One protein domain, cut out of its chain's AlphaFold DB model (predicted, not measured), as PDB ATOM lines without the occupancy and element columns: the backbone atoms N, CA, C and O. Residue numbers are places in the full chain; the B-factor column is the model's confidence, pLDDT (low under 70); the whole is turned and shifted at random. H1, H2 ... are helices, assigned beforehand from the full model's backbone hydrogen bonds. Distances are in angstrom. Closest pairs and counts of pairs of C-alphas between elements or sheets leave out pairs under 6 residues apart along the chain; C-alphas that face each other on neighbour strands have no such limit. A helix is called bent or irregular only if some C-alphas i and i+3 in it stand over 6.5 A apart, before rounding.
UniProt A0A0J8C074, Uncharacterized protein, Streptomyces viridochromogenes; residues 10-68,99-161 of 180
ATOM      1  N   GLU A  10      66.432 114.115 103.869       95.44
ATOM      2  CA  GLU A  10      67.591 113.599 104.591       95.44
ATOM      3  C   GLU A  10      68.287 112.433 103.885       95.44
ATOM      4  O   GLU A  10      69.500 112.300 104.025       95.44
ATOM      5  N   ASN A  11      67.577 111.635 103.081       95.44
ATOM      6  CA  ASN A  11      68.202 110.577 102.284       95.44
ATOM      7  C   ASN A  11      69.213 111.136 101.277       95.44
ATOM      8  O   ASN A  11      70.261 110.536 101.059       95.44
ATOM      9  N   LEU A  12      68.944 112.322 100.722       93.81
ATOM     10  CA  LEU A  12      69.857 113.005  99.804       93.81
ATOM     11  C   LEU A  12      71.084 113.590 100.514       93.81
ATOM     12  O   LEU A  12      72.022 114.004  99.843       93.81
ATOM     13  N   MET A  13      71.083 113.619 101.849       93.56
ATOM     14  CA  MET A  13      72.200 114.074 102.682       93.56
ATOM     15  C   MET A  13      73.010 112.909 103.280       93.56
ATOM     16  O   MET A  13      73.909 113.153 104.084       93.56
ATOM     17  N   LEU A  14      72.722 111.651 102.910       95.12
ATOM     18  CA  LEU A  14      73.484 110.463 103.338       95.12
ATOM     19  C   LEU A  14      74.807 110.306 102.562       95.12
ATOM     20  O   LEU A  14      75.073 109.272 101.932       95.12
ATOM     21  N   ASP A  15      75.618 111.361 102.617       95.81
ATOM     22  CA  ASP A  15      76.975 111.444 102.086       95.81
ATOM     23  C   ASP A  15      77.980 111.203 103.220       95.81
ATOM     24  O   ASP A  15      78.112 112.009 104.146       95.81
ATOM     25  N   ASP A  16      78.655 110.054 103.175       96.75
ATOM     26  CA  ASP A  16      79.499 109.585 104.275       96.75
ATOM     27  C   ASP A  16      80.721 110.505 104.501       96.75
ATOM     28  O   ASP A  16      81.167 110.669 105.641       96.75
ATOM     29  N   GLU A  17      81.219 111.184 103.460       97.12
ATOM     30  CA  GLU A  17      82.324 112.144 103.570       97.12
ATOM     31  C   GLU A  17      81.873 113.464 104.204       97.12
ATOM     32  O   GLU A  17      82.528 113.977 105.117       97.12
ATOM     33  N   ALA A  18      80.740 114.014 103.768       97.56
ATOM     34  CA  ALA A  18      80.169 115.229 104.341       97.56
ATOM     35  C   ALA A  18      79.788 115.018 105.814       97.56
ATOM     36  O   ALA A  18      80.116 115.844 106.673       97.56
ATOM     37  N   ILE A  19      79.170 113.876 106.129       98.00
ATOM     38  CA  ILE A  19      78.850 113.474 107.503       98.00
ATOM     39  C   ILE A  19      80.122 113.401 108.352       98.00
ATOM     40  O   ILE A  19      80.167 113.978 109.444       98.00
ATOM     41  N   GLN A  20      81.168 112.740 107.852       98.31
ATOM     42  CA  GLN A  20      82.448 112.620 108.547       98.31
ATOM     43  C   GLN A  20      83.082 113.989 108.822       98.31
ATOM     44  O   GLN A  20      83.493 114.255 109.958       98.31
ATOM     45  N   LYS A  21      83.108 114.883 107.825       97.94
ATOM     46  CA  LYS A  21      83.618 116.256 107.957       97.94
ATOM     47  C   LYS A  21      82.885 117.006 109.076       97.94
ATOM     48  O   LYS A  21      83.528 117.527 109.991       97.94
ATOM     49  N   VAL A  22      81.549 117.010 109.064       98.00
ATOM     50  CA  VAL A  22      80.730 117.723 110.066       98.00
ATOM     51  C   VAL A  22      80.909 117.138 111.470       98.00
ATOM     52  O   VAL A  22      81.115 117.884 112.433       98.00
ATOM     53  N   ILE A  23      80.885 115.809 111.605       98.12
ATOM     54  CA  ILE A  23      81.086 115.135 112.894       98.12
ATOM     55  C   ILE A  23      82.468 115.462 113.465       98.12
ATOM     56  O   ILE A  23      82.573 115.785 114.650       98.12
ATOM     57  N   ASN A  24      83.523 115.435 112.650       98.19
ATOM     58  CA  ASN A  24      84.882 115.701 113.118       98.19
ATOM     59  C   ASN A  24      85.113 117.158 113.519       98.19
ATOM     60  O   ASN A  24      85.810 117.403 114.507       98.19
ATOM     61  N   VAL A  25      84.479 118.117 112.836       97.38
ATOM     62  CA  VAL A  25      84.486 119.523 113.269       97.38
ATOM     63  C   VAL A  25      83.911 119.654 114.680       97.38
ATOM     64  O   VAL A  25      84.513 120.306 115.533       97.38
ATOM     65  N   GLU A  26      82.773 119.017 114.961       96.62
ATOM     66  CA  GLU A  26      82.166 119.070 116.294       96.62
ATOM     67  C   GLU A  26      82.996 118.300 117.333       96.62
ATOM     68  O   GLU A  26      83.223 118.806 118.428       96.62
ATOM     69  N   ARG A  27      83.516 117.111 117.005       97.00
ATOM     70  CA  ARG A  27      84.371 116.314 117.906       97.00
ATOM     71  C   ARG A  27      85.655 117.042 118.299       97.00
ATOM     72  O   ARG A  27      86.006 117.038 119.481       97.00
ATOM     73  N   GLY A  28      86.294 117.725 117.349       96.31
ATOM     74  CA  GLY A  28      87.497 118.520 117.592       96.31
ATOM     75  C   GLY A  28      87.278 119.644 118.611       96.31
ATOM     76  O   GLY A  28      88.145 119.885 119.448       96.31
ATOM     77  N   ARG A  29      86.087 120.264 118.637       94.12
ATOM     78  CA  ARG A  29      85.731 121.291 119.644       94.12
ATOM     79  C   ARG A  29      85.714 120.758 121.076       94.12
ATOM     80  O   ARG A  29      85.875 121.535 122.013       94.12
ATOM     81  N   PHE A  30      85.529 119.451 121.242       92.88
ATOM     82  CA  PHE A  30      85.523 118.771 122.536       92.88
ATOM     83  C   PHE A  30      86.783 117.924 122.769       92.88
ATOM     84  O   PHE A  30      86.809 117.141 123.715       92.88
ATOM     85  N   GLY A  31      87.809 118.049 121.916       93.69
ATOM     86  CA  GLY A  31      89.058 117.291 122.039       93.69
ATOM     87  C   GLY A  31      88.892 115.777 121.874       93.69
ATOM     88  O   GLY A  31      89.649 115.020 122.474       93.69
ATOM     89  N   LYS A  32      87.883 115.328 121.116       95.81
ATOM     90  CA  LYS A  32      87.666 113.907 120.806       95.81
ATOM     91  C   LYS A  32      88.423 113.505 119.539       95.81
ATOM     92  O   LYS A  32      88.527 114.306 118.611       95.81
ATOM     93  N   ASP A  33      88.858 112.247 119.480       95.69
ATOM     94  CA  ASP A  33      89.559 111.682 118.320       95.69
ATOM     95  C   ASP A  33      88.715 111.752 117.045       95.69
ATOM     96  O   ASP A  33      87.488 111.628 117.101       95.69
ATOM     97  N   ALA A  34      89.358 111.936 115.896       96.81
ATOM     98  CA  ALA A  34      88.675 111.950 114.608       96.81
ATOM     99  C   ALA A  34      88.123 110.561 114.247       96.81
ATOM    100  O   ALA A  34      88.698 109.542 114.614       96.81
ATOM    101  N   VAL A  35      87.013 110.554 113.513       97.69
ATOM    102  CA  VAL A  35      86.356 109.364 112.956       97.69
ATOM    103  C   VAL A  35      86.679 109.277 111.464       97.69
ATOM    104  O   VAL A  35      86.747 110.311 110.781       97.69
ATOM    105  N   THR A  36      86.893 108.072 110.946       98.31
ATOM    106  CA  THR A  36      87.160 107.850 109.519       98.31
ATOM    107  C   THR A  36      85.869 107.738 108.702       98.31
ATOM    108  O   THR A  36      84.780 107.539 109.243       98.31
ATOM    109  N   VAL A  37      85.971 107.882 107.379       98.12
ATOM    110  CA  VAL A  37      84.815 107.731 106.477       98.12
ATOM    111  C   VAL A  37      84.314 106.284 106.485       98.12
ATOM    112  O   VAL A  37      83.113 106.044 106.405       98.12
ATOM    113  N   GLU A  38      85.209 105.313 106.653       98.25
ATOM    114  CA  GLU A  38      84.875 103.891 106.757       98.25
ATOM    115  C   GLU A  38      84.075 103.593 108.030       98.25
ATOM    116  O   GLU A  38      83.104 102.839 107.983       98.25
ATOM    117  N   GLU A  39      84.437 104.215 109.158       98.31
ATOM    118  CA  GLU A  39      83.673 104.099 110.403       98.31
ATOM    119  C   GLU A  39      82.264 104.683 110.254       98.31
ATOM    120  O   GLU A  39      81.299 104.056 110.699       98.31
ATOM    121  N   ILE A  40      82.133 105.845 109.596       98.38
ATOM    122  CA  ILE A  40      80.823 106.424 109.264       98.38
ATOM    123  C   ILE A  40      80.045 105.477 108.356       98.38
ATOM    124  O   ILE A  40      78.933 105.107 108.705       98.38
ATOM    125  N   SER A  41      80.640 105.007 107.262       97.88
ATOM    126  CA  SER A  41      79.982 104.130 106.287       97.88
ATOM    127  C   SER A  41      79.467 102.834 106.929       97.88
ATOM    128  O   SER A  41      78.326 102.430 106.686       97.88
ATOM    129  N   SER A  42      80.274 102.204 107.794       98.06
ATOM    130  CA  SER A  42      79.860 101.021 108.563       98.06
ATOM    131  C   SER A  42      78.692 101.350 109.485       98.06
ATOM    132  O   SER A  42      77.677 100.657 109.466       98.06
ATOM    133  N   ALA A  43      78.788 102.446 110.242       98.19
ATOM    134  CA  ALA A  43      77.729 102.868 111.151       98.19
ATOM    135  C   ALA A  43      76.427 103.220 110.413       98.19
ATOM    136  O   ALA A  43      75.352 102.853 110.882       98.19
ATOM    137  N   THR A  44      76.502 103.891 109.261       98.12
ATOM    138  CA  THR A  44      75.346 104.222 108.418       98.12
ATOM    139  C   THR A  44      74.648 102.943 107.958       98.12
ATOM    140  O   THR A  44      73.424 102.835 108.057       98.12
ATOM    141  N   ARG A  45      75.413 101.943 107.497       97.50
ATOM    142  CA  ARG A  45      74.859 100.661 107.041       97.50
ATOM    143  C   ARG A  45      74.267  99.835 108.185       97.50
ATOM    144  O   ARG A  45      73.199  99.259 108.001       97.50
ATOM    145  N   GLU A  46      74.928  99.790 109.341       97.75
ATOM    146  CA  GLU A  46      74.420  99.141 110.561       97.75
ATOM    147  C   GLU A  46      73.079  99.751 110.987       97.75
ATOM    148  O   GLU A  46      72.088  99.036 111.114       97.75
ATOM    149  N   LEU A  47      73.024 101.082 111.110       97.62
ATOM    150  CA  LEU A  47      71.806 101.806 111.481       97.62
ATOM    151  C   LEU A  47      70.683 101.583 110.469       97.62
ATOM    152  O   LEU A  47      69.534 101.393 110.856       97.62
ATOM    153  N   ALA A  48      70.997 101.577 109.173       97.12
ATOM    154  CA  ALA A  48      70.008 101.251 108.159       97.12
ATOM    155  C   ALA A  48      69.450  99.838 108.375       97.12
ATOM    156  O   ALA A  48      68.234  99.676 108.430       97.12
ATOM    157  N   ALA A  49      70.307  98.827 108.543       96.50
ATOM    158  CA  ALA A  49      69.872  97.446 108.751       96.50
ATOM    159  C   ALA A  49      68.944  97.297 109.971       96.50
ATOM    160  O   ALA A  49      67.922  96.618 109.885       96.50
ATOM    161  N   GLU A  50      69.234  97.993 111.073       95.69
ATOM    162  CA  GLU A  50      68.365  98.033 112.260       95.69
ATOM    163  C   GLU A  50      66.981  98.644 111.971       95.69
ATOM    164  O   GLU A  50      65.987  98.295 112.612       95.69
ATOM    165  N   LEU A  51      66.894  99.536 110.983       96.31
ATOM    166  CA  LEU A  51      65.664 100.222 110.596       96.31
ATOM    167  C   LEU A  51      64.821  99.449 109.577       96.31
ATOM    168  O   LEU A  51      63.672  99.834 109.370       96.31
ATOM    169  N   GLN A  52      65.313  98.368 108.965       95.94
ATOM    170  CA  GLN A  52      64.581  97.645 107.914       95.94
ATOM    171  C   GLN A  52      63.177  97.216 108.371       95.94
ATOM    172  O   GLN A  52      62.179  97.544 107.731       95.94
ATOM    173  N   GLN A  53      63.078  96.573 109.535       94.31
ATOM    174  CA  GLN A  53      61.793  96.146 110.104       94.31
ATOM    175  C   GLN A  53      60.911  97.333 110.527       94.31
ATOM    176  O   GLN A  53      59.683  97.260 110.485       94.31
ATOM    177  N   VAL A  54      61.520  98.467 110.887       93.81
ATOM    178  CA  VAL A  54      60.784  99.707 111.173       93.81
ATOM    179  C   VAL A  54      60.167 100.280 109.894       93.81
ATOM    180  O   VAL A  54      59.062 100.820 109.951       93.81
ATOM    181  N   VAL A  55      60.838 100.155 108.743       94.69
ATOM    182  CA  VAL A  55      60.281 100.559 107.440       94.69
ATOM    183  C   VAL A  55      59.052  99.717 107.107       94.69
ATOM    184  O   VAL A  55      58.009 100.303 106.816       94.69
ATOM    185  N   VAL A  56      59.142  98.386 107.237       96.12
ATOM    186  CA  VAL A  56      58.006  97.463 107.032       96.12
ATOM    187  C   VAL A  56      56.828  97.872 107.914       96.12
ATOM    188  O   VAL A  56      55.738  98.144 107.413       96.12
ATOM    189  N   LEU A  57      57.064  98.029 109.221       95.06
ATOM    190  CA  LEU A  57      56.035  98.449 110.171       95.06
ATOM    191  C   LEU A  57      55.368  99.769 109.757       95.06
ATOM    192  O   LEU A  57      54.141  99.862 109.736       95.06
ATOM    193  N   LYS A  58      56.160 100.799 109.428       92.88
ATOM    194  CA  LYS A  58      55.629 102.113 109.033       92.88
ATOM    195  C   LYS A  58      54.802 102.030 107.748       92.88
ATOM    196  O   LYS A  58      53.804 102.740 107.646       92.88
ATOM    197  N   GLN A  59      55.194 101.184 106.798       92.31
ATOM    198  CA  GLN A  59      54.477 101.006 105.540       92.31
ATOM    199  C   GLN A  59      53.145 100.270 105.748       92.31
ATOM    200  O   GLN A  59      52.104 100.754 105.309       92.31
ATOM    201  N   VAL A  60      53.146  99.194 106.540       93.94
ATOM    202  CA  VAL A  60      51.917  98.495 106.953       93.94
ATOM    203  C   VAL A  60      50.964  99.456 107.666       93.94
ATOM    204  O   VAL A  60      49.771  99.496 107.372       93.94
ATOM    205  N   MET A  61      51.473 100.280 108.585       92.38
ATOM    206  CA  MET A  61      50.652 101.273 109.281       92.38
ATOM    207  C   MET A  61      50.073 102.332 108.335       92.38
ATOM    208  O   MET A  61      48.940 102.760 108.553       92.38
ATOM    209  N   ALA A  62      50.813 102.750 107.305       90.44
ATOM    210  CA  ALA A  62      50.321 103.699 106.310       90.44
ATOM    211  C   ALA A  62      49.134 103.121 105.520       90.44
ATOM    212  O   ALA A  62      48.101 103.779 105.411       90.44
ATOM    213  N   ASP A  63      49.220 101.863 105.088       89.38
ATOM    214  CA  ASP A  63      48.146 101.179 104.350       89.38
ATOM    215  C   ASP A  63      46.895 100.901 105.206       89.38
ATOM    216  O   ASP A  63      45.780 100.719 104.701       89.38
ATOM    217  N   LEU A  64      47.067 100.858 106.528       88.25
ATOM    218  CA  LEU A  64      45.979 100.714 107.494       88.25
ATOM    219  C   LEU A  64      45.385 102.055 107.938       88.25
ATOM    220  O   LEU A  64      44.279 102.067 108.479       88.25
ATOM    221  N   ALA A  65      46.089 103.170 107.724       84.88
ATOM    222  CA  ALA A  65      45.611 104.504 108.085       84.88
ATOM    223  C   ALA A  65      44.440 104.964 107.202       84.88
ATOM    224  O   ALA A  65      43.667 105.838 107.611       84.88
ATOM    225  N   ASP A  66      44.279 104.361 106.021       79.12
ATOM    226  CA  ASP A  66      43.172 104.656 105.125       79.12
ATOM    227  C   ASP A  66      41.823 104.294 105.771       79.12
ATOM    228  O   ASP A  66      41.576 103.140 106.146       79.12
ATOM    229  N   PRO A  67      40.896 105.263 105.899       78.44
ATOM    230  CA  PRO A  67      39.647 105.038 106.602       78.44
ATOM    231  C   PRO A  67      38.804 103.988 105.879       78.44
ATOM    232  O   PRO A  67      38.474 104.125 104.696       78.44
ATOM    233  N   ILE A  68      38.369 102.963 106.619       81.38
ATOM    234  CA  ILE A  68      37.452 101.947 106.098       81.38
ATOM    235  C   ILE A  68      36.162 102.639 105.653       81.38
ATOM    236  O   ILE A  68      35.361 103.132 106.454       81.38
ATOM    237  N   THR A  99      35.582  92.033 110.443       93.50
ATOM    238  CA  THR A  99      35.768  91.246 111.665       93.50
ATOM    239  C   THR A  99      37.220  91.332 112.133       93.50
ATOM    240  O   THR A  99      38.100  91.751 111.376       93.50
ATOM    241  N   ALA A 100      37.481  90.929 113.378       93.75
ATOM    242  CA  ALA A 100      38.841  90.874 113.904       93.75
ATOM    243  C   ALA A 100      39.726  89.949 113.053       93.75
ATOM    244  O   ALA A 100      40.825  90.339 112.676       93.75
ATOM    245  N   GLU A 101      39.201  88.791 112.655       96.00
ATOM    246  CA  GLU A 101      39.906  87.813 111.822       96.00
ATOM    247  C   GLU A 101      40.213  88.376 110.428       96.00
ATOM    248  O   GLU A 101      41.294  88.160 109.889       96.00
ATOM    249  N   ALA A 102      39.282  89.136 109.838       92.12
ATOM    250  CA  ALA A 102      39.505  89.779 108.545       92.12
ATOM    251  C   ALA A 102      40.573  90.883 108.624       92.12
ATOM    252  O   ALA A 102      41.346  91.057 107.682       92.12
ATOM    253  N   LEU A 103      40.624  91.630 109.733       92.69
ATOM    254  CA  LEU A 103      41.669  92.628 109.971       92.69
ATOM    255  C   LEU A 103      43.027  91.976 110.217       92.69
ATOM    256  O   LEU A 103      44.011  92.433 109.649       92.69
ATOM    257  N   GLU A 104      43.079  90.908 111.008       95.69
ATOM    258  CA  GLU A 104      44.303  90.148 111.261       95.69
ATOM    259  C   GLU A 104      44.865  89.554 109.966       95.69
ATOM    260  O   GLU A 104      46.040  89.748 109.657       95.69
ATOM    261  N   ALA A 105      44.012  88.934 109.145       95.06
ATOM    262  CA  ALA A 105      44.405  88.429 107.834       95.06
ATOM    263  C   ALA A 105      44.917  89.548 106.911       95.06
ATOM    264  O   ALA A 105      45.916  89.359 106.217       95.06
ATOM    265  N   LYS A 106      44.274  90.727 106.924       93.00
ATOM    266  CA  LYS A 106      44.750  91.893 106.167       93.00
ATOM    267  C   LYS A 106      46.128  92.346 106.656       93.00
ATOM    268  O   LYS A 106      47.003  92.546 105.828       93.00
ATOM    269  N   ILE A 107      46.323  92.487 107.969       95.38
ATOM    270  CA  ILE A 107      47.613  92.885 108.557       95.38
ATOM    271  C   ILE A 107      48.704  91.896 108.152       95.38
ATOM    272  O   ILE A 107      49.755  92.334 107.702       95.38
ATOM    273  N   SER A 108      48.444  90.589 108.260       96.94
ATOM    274  CA  SER A 108      49.412  89.554 107.884       96.94
ATOM    275  C   SER A 108      49.776  89.633 106.402       96.94
ATOM    276  O   SER A 108      50.953  89.688 106.078       96.94
ATOM    277  N   SER A 109      48.783  89.709 105.505       96.00
ATOM    278  CA  SER A 109      49.035  89.803 104.057       96.00
ATOM    279  C   SER A 109      49.838  91.054 103.709       96.00
ATOM    280  O   SER A 109      50.851  90.967 103.025       96.00
ATOM    281  N   THR A 110      49.422  92.217 104.222       95.12
ATOM    282  CA  THR A 110      50.111  93.491 103.979       95.12
ATOM    283  C   THR A 110      51.525  93.485 104.565       95.12
ATOM    284  O   THR A 110      52.431  94.063 103.976       95.12
ATOM    285  N   TRP A 111      51.740  92.821 105.703       97.50
ATOM    286  CA  TRP A 111      53.072  92.657 106.276       97.50
ATOM    287  C   TRP A 111      53.975  91.811 105.383       97.50
ATOM    288  O   TRP A 111      55.063  92.263 105.041       97.50
ATOM    289  N   ASP A 112      53.524  90.621 104.986       97.62
ATOM    290  CA  ASP A 112      54.308  89.702 104.154       97.62
ATOM    291  C   ASP A 112      54.647  90.327 102.788       97.62
ATOM    292  O   ASP A 112      55.758  90.158 102.281       97.62
ATOM    293  N   GLU A 113      53.712  91.090 102.211       96.50
ATOM    294  CA  GLU A 113      53.922  91.863 100.981       96.50
ATOM    295  C   GLU A 113      55.043  92.902 101.148       96.50
ATOM    296  O   GLU A 113      56.018  92.878 100.391       96.50
ATOM    297  N   HIS A 114      54.947  93.773 102.162       96.50
ATOM    298  CA  HIS A 114      55.950  94.818 102.399       96.50
ATOM    299  C   HIS A 114      57.303  94.259 102.823       96.50
ATOM    300  O   HIS A 114      58.332  94.746 102.360       96.50
ATOM    301  N   ASP A 115      57.334  93.236 103.680       97.56
ATOM    302  CA  ASP A 115      58.578  92.591 104.107       97.56
ATOM    303  C   ASP A 115      59.300  91.944 102.919       97.56
ATOM    304  O   ASP A 115      60.510  92.128 102.762       97.56
ATOM    305  N   GLY A 116      58.564  91.270 102.029       96.31
ATOM    306  CA  GLY A 116      59.113  90.697 100.801       96.31
ATOM    307  C   GLY A 116      59.654  91.754  99.833       96.31
ATOM    308  O   GLY A 116      60.787  91.635  99.349       96.31
ATOM    309  N   GLU A 117      58.881  92.809  99.565       95.06
ATOM    310  CA  GLU A 117      59.295  93.900  98.675       95.06
ATOM    311  C   GLU A 117      60.524  94.637  99.221       95.06
ATOM    312  O   GLU A 117      61.524  94.785  98.515       95.06
ATOM    313  N   ILE A 118      60.496  95.042 100.492       95.25
ATOM    314  CA  ILE A 118      61.598  95.771 101.124       95.25
ATOM    315  C   ILE A 118      62.845  94.893 101.183       95.25
ATOM    316  O   ILE A 118      63.920  95.343 100.792       95.25
ATOM    317  N   SER A 119      62.722  93.636 101.618       95.75
ATOM    318  CA  SER A 119      63.872  92.735 101.753       95.75
ATOM    319  C   SER A 119      64.532  92.412 100.418       95.75
ATOM    320  O   SER A 119      65.757  92.358 100.348       95.75
ATOM    321  N   SER A 120      63.754  92.245  99.344       96.44
ATOM    322  CA  SER A 120      64.305  91.957  98.012       96.44
ATOM    323  C   SER A 120      65.080  93.129  97.396       96.44
ATOM    324  O   SER A 120      66.000  92.901  96.611       96.44
ATOM    325  N   ASN A 121      64.755  94.366  97.782       95.38
ATOM    326  CA  ASN A 121      65.401  95.577  97.268       95.38
ATOM    327  C   ASN A 121      66.443  96.171  98.230       95.38
ATOM    328  O   ASN A 121      67.205  97.058  97.842       95.38
ATOM    329  N   TRP A 122      66.505  95.689  99.475       95.44
ATOM    330  CA  TRP A 122      67.253  96.338 100.552       95.44
ATOM    331  C   TRP A 122      68.735  96.540 100.237       95.44
ATOM    332  O   TRP A 122      69.270  97.633 100.402       95.44
ATOM    333  N   ASP A 123      69.419  95.504  99.758       94.44
ATOM    334  CA  ASP A 123      70.862  95.586  99.516       94.44
ATOM    335  C   ASP A 123      71.225  96.577  98.409       94.44
ATOM    336  O   ASP A 123      72.272  97.222  98.487       94.44
ATOM    337  N   ALA A 124      70.347  96.737  97.417       94.31
ATOM    338  CA  ALA A 124      70.547  97.665  96.313       94.31
ATOM    339  C   ALA A 124      70.126  99.101  96.661       94.31
ATOM    340  O   ALA A 124      70.767 100.039  96.191       94.31
ATOM    341  N   ASP A 125      69.075  99.278  97.472       94.12
ATOM    342  CA  ASP A 125      68.364 100.561  97.577       94.12
ATOM    343  C   ASP A 125      68.104 101.055  99.012       94.12
ATOM    344  O   ASP A 125      67.345 101.999  99.237       94.12
ATOM    345  N   TRP A 126      68.753 100.473 100.026       95.31
ATOM    346  CA  TRP A 126      68.532 100.875 101.423       95.31
ATOM    347  C   TRP A 126      68.705 102.383 101.668       95.31
ATOM    348  O   TRP A 126      68.019 102.923 102.531       95.31
ATOM    349  N   LYS A 127      69.583 103.081 100.926       94.31
ATOM    350  CA  LYS A 127      69.783 104.535 101.082       94.31
ATOM    351  C   LYS A 127      68.526 105.340 100.736       94.31
ATOM    352  O   LYS A 127      68.356 106.419 101.294       94.31
ATOM    353  N   ASN A 128      67.648 104.826  99.874       93.56
ATOM    354  CA  ASN A 128      66.383 105.472  99.515       93.56
ATOM    355  C   ASN A 128      65.196 104.943 100.330       93.56
ATOM    356  O   ASN A 128      64.249 105.696 100.568       93.56
ATOM    357  N   LEU A 129      65.260 103.682 100.772       93.06
ATOM    358  CA  LEU A 129      64.204 103.014 101.542       93.06
ATOM    359  C   LEU A 129      64.237 103.358 103.037       93.06
ATOM    360  O   LEU A 129      63.196 103.602 103.653       93.06
ATOM    361  N   ALA A 130      65.430 103.362 103.636       95.44
ATOM    362  CA  ALA A 130      65.603 103.632 105.054       95.44
ATOM    363  C   ALA A 130      65.272 105.102 105.371       95.44
ATOM    364  O   ALA A 130      65.530 105.986 104.555       95.44
ATOM    365  N   PRO A 131      64.718 105.409 106.551       95.12
ATOM    366  CA  PRO A 131      64.417 106.783 106.923       95.12
ATOM    367  C   PRO A 131      65.709 107.550 107.231       95.12
ATOM    368  O   PRO A 131      66.406 107.269 108.211       95.12
ATOM    369  N   GLY A 132      66.052 108.504 106.358       96.12
ATOM    370  CA  GLY A 132      67.322 109.229 106.417       96.12
ATOM    371  C   GLY A 132      67.478 110.055 107.695       96.12
ATOM    372  O   GLY A 132      68.571 110.110 108.260       96.12
ATOM    373  N   ALA A 133      66.392 110.647 108.203       96.19
ATOM    374  CA  ALA A 133      66.439 111.423 109.440       96.19
ATOM    375  C   ALA A 133      66.824 110.560 110.654       96.19
ATOM    376  O   ALA A 133      67.615 110.995 111.492       96.19
ATOM    377  N   GLU A 134      66.312 109.335 110.741       97.06
ATOM    378  CA  GLU A 134      66.620 108.377 111.801       97.06
ATOM    379  C   GLU A 134      68.057 107.854 111.704       97.06
ATOM    380  O   GLU A 134      68.714 107.702 112.735       97.06
ATOM    381  N   ILE A 135      68.578 107.653 110.488       97.94
ATOM    382  CA  ILE A 135      69.995 107.318 110.283       97.94
ATOM    383  C   ILE A 135      70.886 108.453 110.807       97.94
ATOM    384  O   ILE A 135      71.768 108.219 111.635       97.94
ATOM    385  N   LEU A 136      70.630 109.697 110.387       98.25
ATOM    386  CA  LEU A 136      71.397 110.863 110.844       98.25
ATOM    387  C   LEU A 136      71.283 111.052 112.361       98.25
ATOM    388  O   LEU A 136      72.278 111.310 113.038       98.25
ATOM    389  N   GLN A 137      70.091 110.853 112.923       98.06
ATOM    390  CA  GLN A 137      69.867 110.854 114.365       98.06
ATOM    391  C   GLN A 137      70.733 109.804 115.079       98.06
ATOM    392  O   GLN A 137      71.348 110.122 116.099       98.06
ATOM    393  N   GLY A 138      70.807 108.580 114.550       98.06
ATOM    394  CA  GLY A 138      71.642 107.507 115.091       98.06
ATOM    395  C   GLY A 138      73.133 107.845 115.053       98.06
ATOM    396  O   GLY A 138      73.827 107.690 116.060       98.06
ATOM    397  N   LEU A 139      73.619 108.394 113.937       98.38
ATOM    398  CA  LEU A 139      75.016 108.818 113.784       98.38
ATOM    399  C   LEU A 139      75.380 109.944 114.762       98.38
ATOM    400  O   LEU A 139      76.408 109.881 115.442       98.38
ATOM    401  N   TRP A 140      74.516 110.951 114.897       98.31
ATOM    402  CA  TRP A 140      74.729 112.053 115.836       98.31
ATOM    403  C   TRP A 140      74.731 111.576 117.289       98.31
ATOM    404  O   TRP A 140      75.586 111.997 118.075       98.31
ATOM    405  N   LEU A 141      73.834 110.659 117.647       98.19
ATOM    406  CA  LEU A 141      73.838 110.052 118.974       98.19
ATOM    407  C   LEU A 141      75.129 109.258 119.211       98.19
ATOM    408  O   LEU A 141      75.795 109.493 120.219       98.19
ATOM    409  N   LYS A 142      75.528 108.399 118.263       97.94
ATOM    410  CA  LYS A 142      76.727 107.547 118.355       97.94
ATOM    411  C   LYS A 142      78.006 108.367 118.533       97.94
ATOM    412  O   LYS A 142      78.804 108.080 119.425       97.94
ATOM    413  N   TYR A 143      78.206 109.409 117.727       97.81
ATOM    414  CA  TYR A 143      79.489 110.123 117.683       97.81
ATOM    415  C   TYR A 143      79.530 111.422 118.492       97.81
ATOM    416  O   TYR A 143      80.614 111.821 118.943       97.81
ATOM    417  N   LEU A 144      78.384 112.076 118.704       97.12
ATOM    418  CA  LEU A 144      78.285 113.383 119.364       97.12
ATOM    419  C   LEU A 144      77.469 113.357 120.666       97.12
ATOM    420  O   LEU A 144      77.483 114.356 121.384       97.12
ATOM    421  N   ASN A 145      76.817 112.238 121.012       96.88
ATOM    422  CA  ASN A 145      75.957 112.095 122.196       96.88
ATOM    423  C   ASN A 145      74.844 113.161 122.270       96.88
ATOM    424  O   ASN A 145      74.525 113.691 123.335       96.88
ATOM    425  N   ARG A 146      74.280 113.515 121.113       96.88
ATOM    426  CA  ARG A 146      73.149 114.441 120.976       96.88
ATOM    427  C   ARG A 146      72.302 114.057 119.771       96.88
ATOM    428  O   ARG A 146      72.761 113.310 118.920       96.88
ATOM    429  N   GLY A 147      71.095 114.605 119.677       96.88
ATOM    430  CA  GLY A 147      70.267 114.431 118.485       96.88
ATOM    431  C   GLY A 147      70.748 115.238 117.279       96.88
ATOM    432  O   GLY A 147      71.442 116.256 117.425       96.88
ATOM    433  N   TYR A 148      70.335 114.771 116.104       97.69
ATOM    434  CA  TYR A 148      70.451 115.472 114.833       97.69
ATOM    435  C   TYR A 148      69.421 116.606 114.774       97.69
ATOM    436  O   TYR A 148      68.230 116.412 115.027       97.69
ATOM    437  N   ASN A 149      69.874 117.817 114.461       96.69
ATOM    438  CA  ASN A 149      69.030 118.993 114.302       96.69
ATOM    439  C   ASN A 149      68.933 119.364 112.820       96.69
ATOM    440  O   ASN A 149      69.879 119.906 112.255       96.69
ATOM    441  N   LYS A 150      67.761 119.151 112.215       94.31
ATOM    442  CA  LYS A 150      67.527 119.395 110.782       94.31
ATOM    443  C   LYS A 150      67.930 120.799 110.318       94.31
ATOM    444  O   LYS A 150      68.501 120.942 109.246       94.31
ATOM    445  N   SER A 151      67.664 121.832 111.117       93.50
ATOM    446  CA  SER A 151      67.966 123.217 110.739       93.50
ATOM    447  C   SER A 151      69.461 123.528 110.796       93.50
ATOM    448  O   SER A 151      69.995 124.149 109.885       93.50
ATOM    449  N   LYS A 152      70.134 123.128 111.880       95.31
ATOM    450  CA  LYS A 152      71.549 123.450 112.107       95.31
ATOM    451  C   LYS A 152      72.472 122.462 111.398       95.31
ATOM    452  O   LYS A 152      73.370 122.866 110.671       95.31
ATOM    453  N   ASP A 153      72.282 121.178 111.669       96.62
ATOM    454  CA  ASP A 153      73.162 120.120 111.183       96.62
ATOM    455  C   ASP A 153      72.890 119.813 109.708       96.62
ATOM    456  O   ASP A 153      73.833 119.545 108.977       96.62
ATOM    457  N   GLY A 154      71.636 119.928 109.255       94.88
ATOM    458  CA  GLY A 154      71.298 119.787 107.836       94.88
ATOM    459  C   GLY A 154      71.942 120.864 106.965       94.88
ATOM    460  O   GLY A 154      72.458 120.555 105.896       94.88
ATOM    461  N   LEU A 155      72.001 122.113 107.445       95.25
ATOM    462  CA  LEU A 155      72.738 123.176 106.754       95.25
ATOM    463  C   LEU A 155      74.242 122.875 106.713       95.25
ATOM    464  O   LEU A 155      74.845 122.947 105.649       95.25
ATOM    465  N   ALA A 156      74.829 122.487 107.848       96.19
ATOM    466  CA  ALA A 156      76.250 122.148 107.914       96.19
ATOM    467  C   ALA A 156      76.612 120.958 107.007       96.19
ATOM    468  O   ALA A 156      77.680 120.956 106.400       96.19
ATOM    469  N   LEU A 157      75.726 119.962 106.896       96.44
ATOM    470  CA  LEU A 157      75.870 118.852 105.954       96.44
ATOM    471  C   LEU A 157      75.841 119.348 104.513       96.44
ATOM    472  O   LEU A 157      76.772 119.067 103.770       96.44
ATOM    473  N   ALA A 158      74.823 120.125 104.139       93.94
ATOM    474  CA  ALA A 158      74.700 120.659 102.786       93.94
ATOM    475  C   ALA A 158      75.916 121.511 102.374       93.94
ATOM    476  O   ALA A 158      76.355 121.428 101.233       93.94
ATOM    477  N   GLU A 159      76.486 122.291 103.298       94.94
ATOM    478  CA  GLU A 159      77.715 123.066 103.068       94.94
ATOM    479  C   GLU A 159      78.971 122.189 102.931       94.94
ATOM    480  O   GLU A 159      79.921 122.576 102.253       94.94
ATOM    481  N   ALA A 160      79.000 121.024 103.585       96.12
ATOM    482  CA  ALA A 160      80.132 120.100 103.550       96.12
ATOM    483  C   ALA A 160      80.132 119.170 102.322       96.12
ATOM    484  O   ALA A 160      81.169 118.572 102.019       96.12
ATOM    485  N   MET A 161      78.995 119.042 101.633       94.62
ATOM    486  CA  MET A 161      78.867 118.252 100.409       94.62
ATOM    487  C   MET A 161      79.584 118.939  99.244       94.62
ATOM    488  O   MET A 161      79.296 120.086  98.906       94.62
TER     489      MET A 161
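What this domain is: This is residues 10 to 68 and 99 to 161 of the 180 residues of an uncharacterized protein of Streptomyces viridochromogenes (UniProt A0A0J8C074). This is a head of crossed helices at one end and a long two-helix arm at the other: H1, H2, H5 and H6 gather with H3a in the head, while H3b and H4 cross in the arm, and the bent helix H3 runs from head to arm. The printed part has 122 residues with six named helices in the order H1, H2, H3, H4, H5, H6 and no named strand; the class is all helix. The whole is loose, with a radius of gyration of the C-alphas of 17.7 A, and the C-alphas span 60 by 27 by 22 A.

Where its parts are: Find C-alpha 100 at (38.841, 90.874, 113.904); from there H4, the longest helix by residues, runs to residue 129, 30.7 A from first to last C-alpha. It is irregular, with C-alphas 124 and 127 8.4 A apart, and has a kink of 110 degrees near residue 123. H3, residues 37 to 65, was assigned as one helix by its hydrogen bonds but is bent, with C-alphas 50 and 53 7.2 A apart; its arms are H3a, residues 37 to 50, 20.0 A, and H3b, residues 53 to 65, 18.3 A. H2 takes residues 16 to 29, 20.3 A, and H5 residues 132 to 144, 17.5 A. H1, residues 10 to 13, begins at C-alpha 10, (67.591, 113.599, 104.591), and H6, residues 152 to 160, ends at C-alpha 160, (80.132, 120.100, 103.550).

How they stand to each other: Start at Asp 115 of H4: its C-alpha is 5.7 A from that of Val 56, the closest pair where H4 and H3b touch, opposite ways at a steep tilt of 48 degrees. Go on to H3a, at a steep tilt of 46 degrees to H3b. H5 touches H3a with residues 135 to 139 alone, opposite ways at a steep tilt of 54 degrees; the closest C-alphas, of Leu 47 and Ile 135, are 5.9 A apart. H2 touches H6, closest at the C-alphas of Ala 18 and Ala 160, 4.9 A, opposite ways at a steep tilt of 61 degrees. H1 touches H5, closest at the C-alphas of Asn 11 and Gly 132, 4.4 A. H4 and H6 are apart. Every O i to N i+4 pair is within hydrogen-bond range in H2, H3a, H3b, H5 and H6; in H4 it is 22 of 26, and H1 is too short for such a pair.

The domain as a whole: The two C-alphas farthest apart, of Gly 31 and Thr 99, are 60.2 A apart. Look for the cut after residue 68: residues 69 to 98 are not printed, and C-alphas 68 and 99 are 12.2 A apart across it. Of the links that are printed whole, none is long. The mean pLDDT of the printed part is 95.4, and no printed residue is under 70.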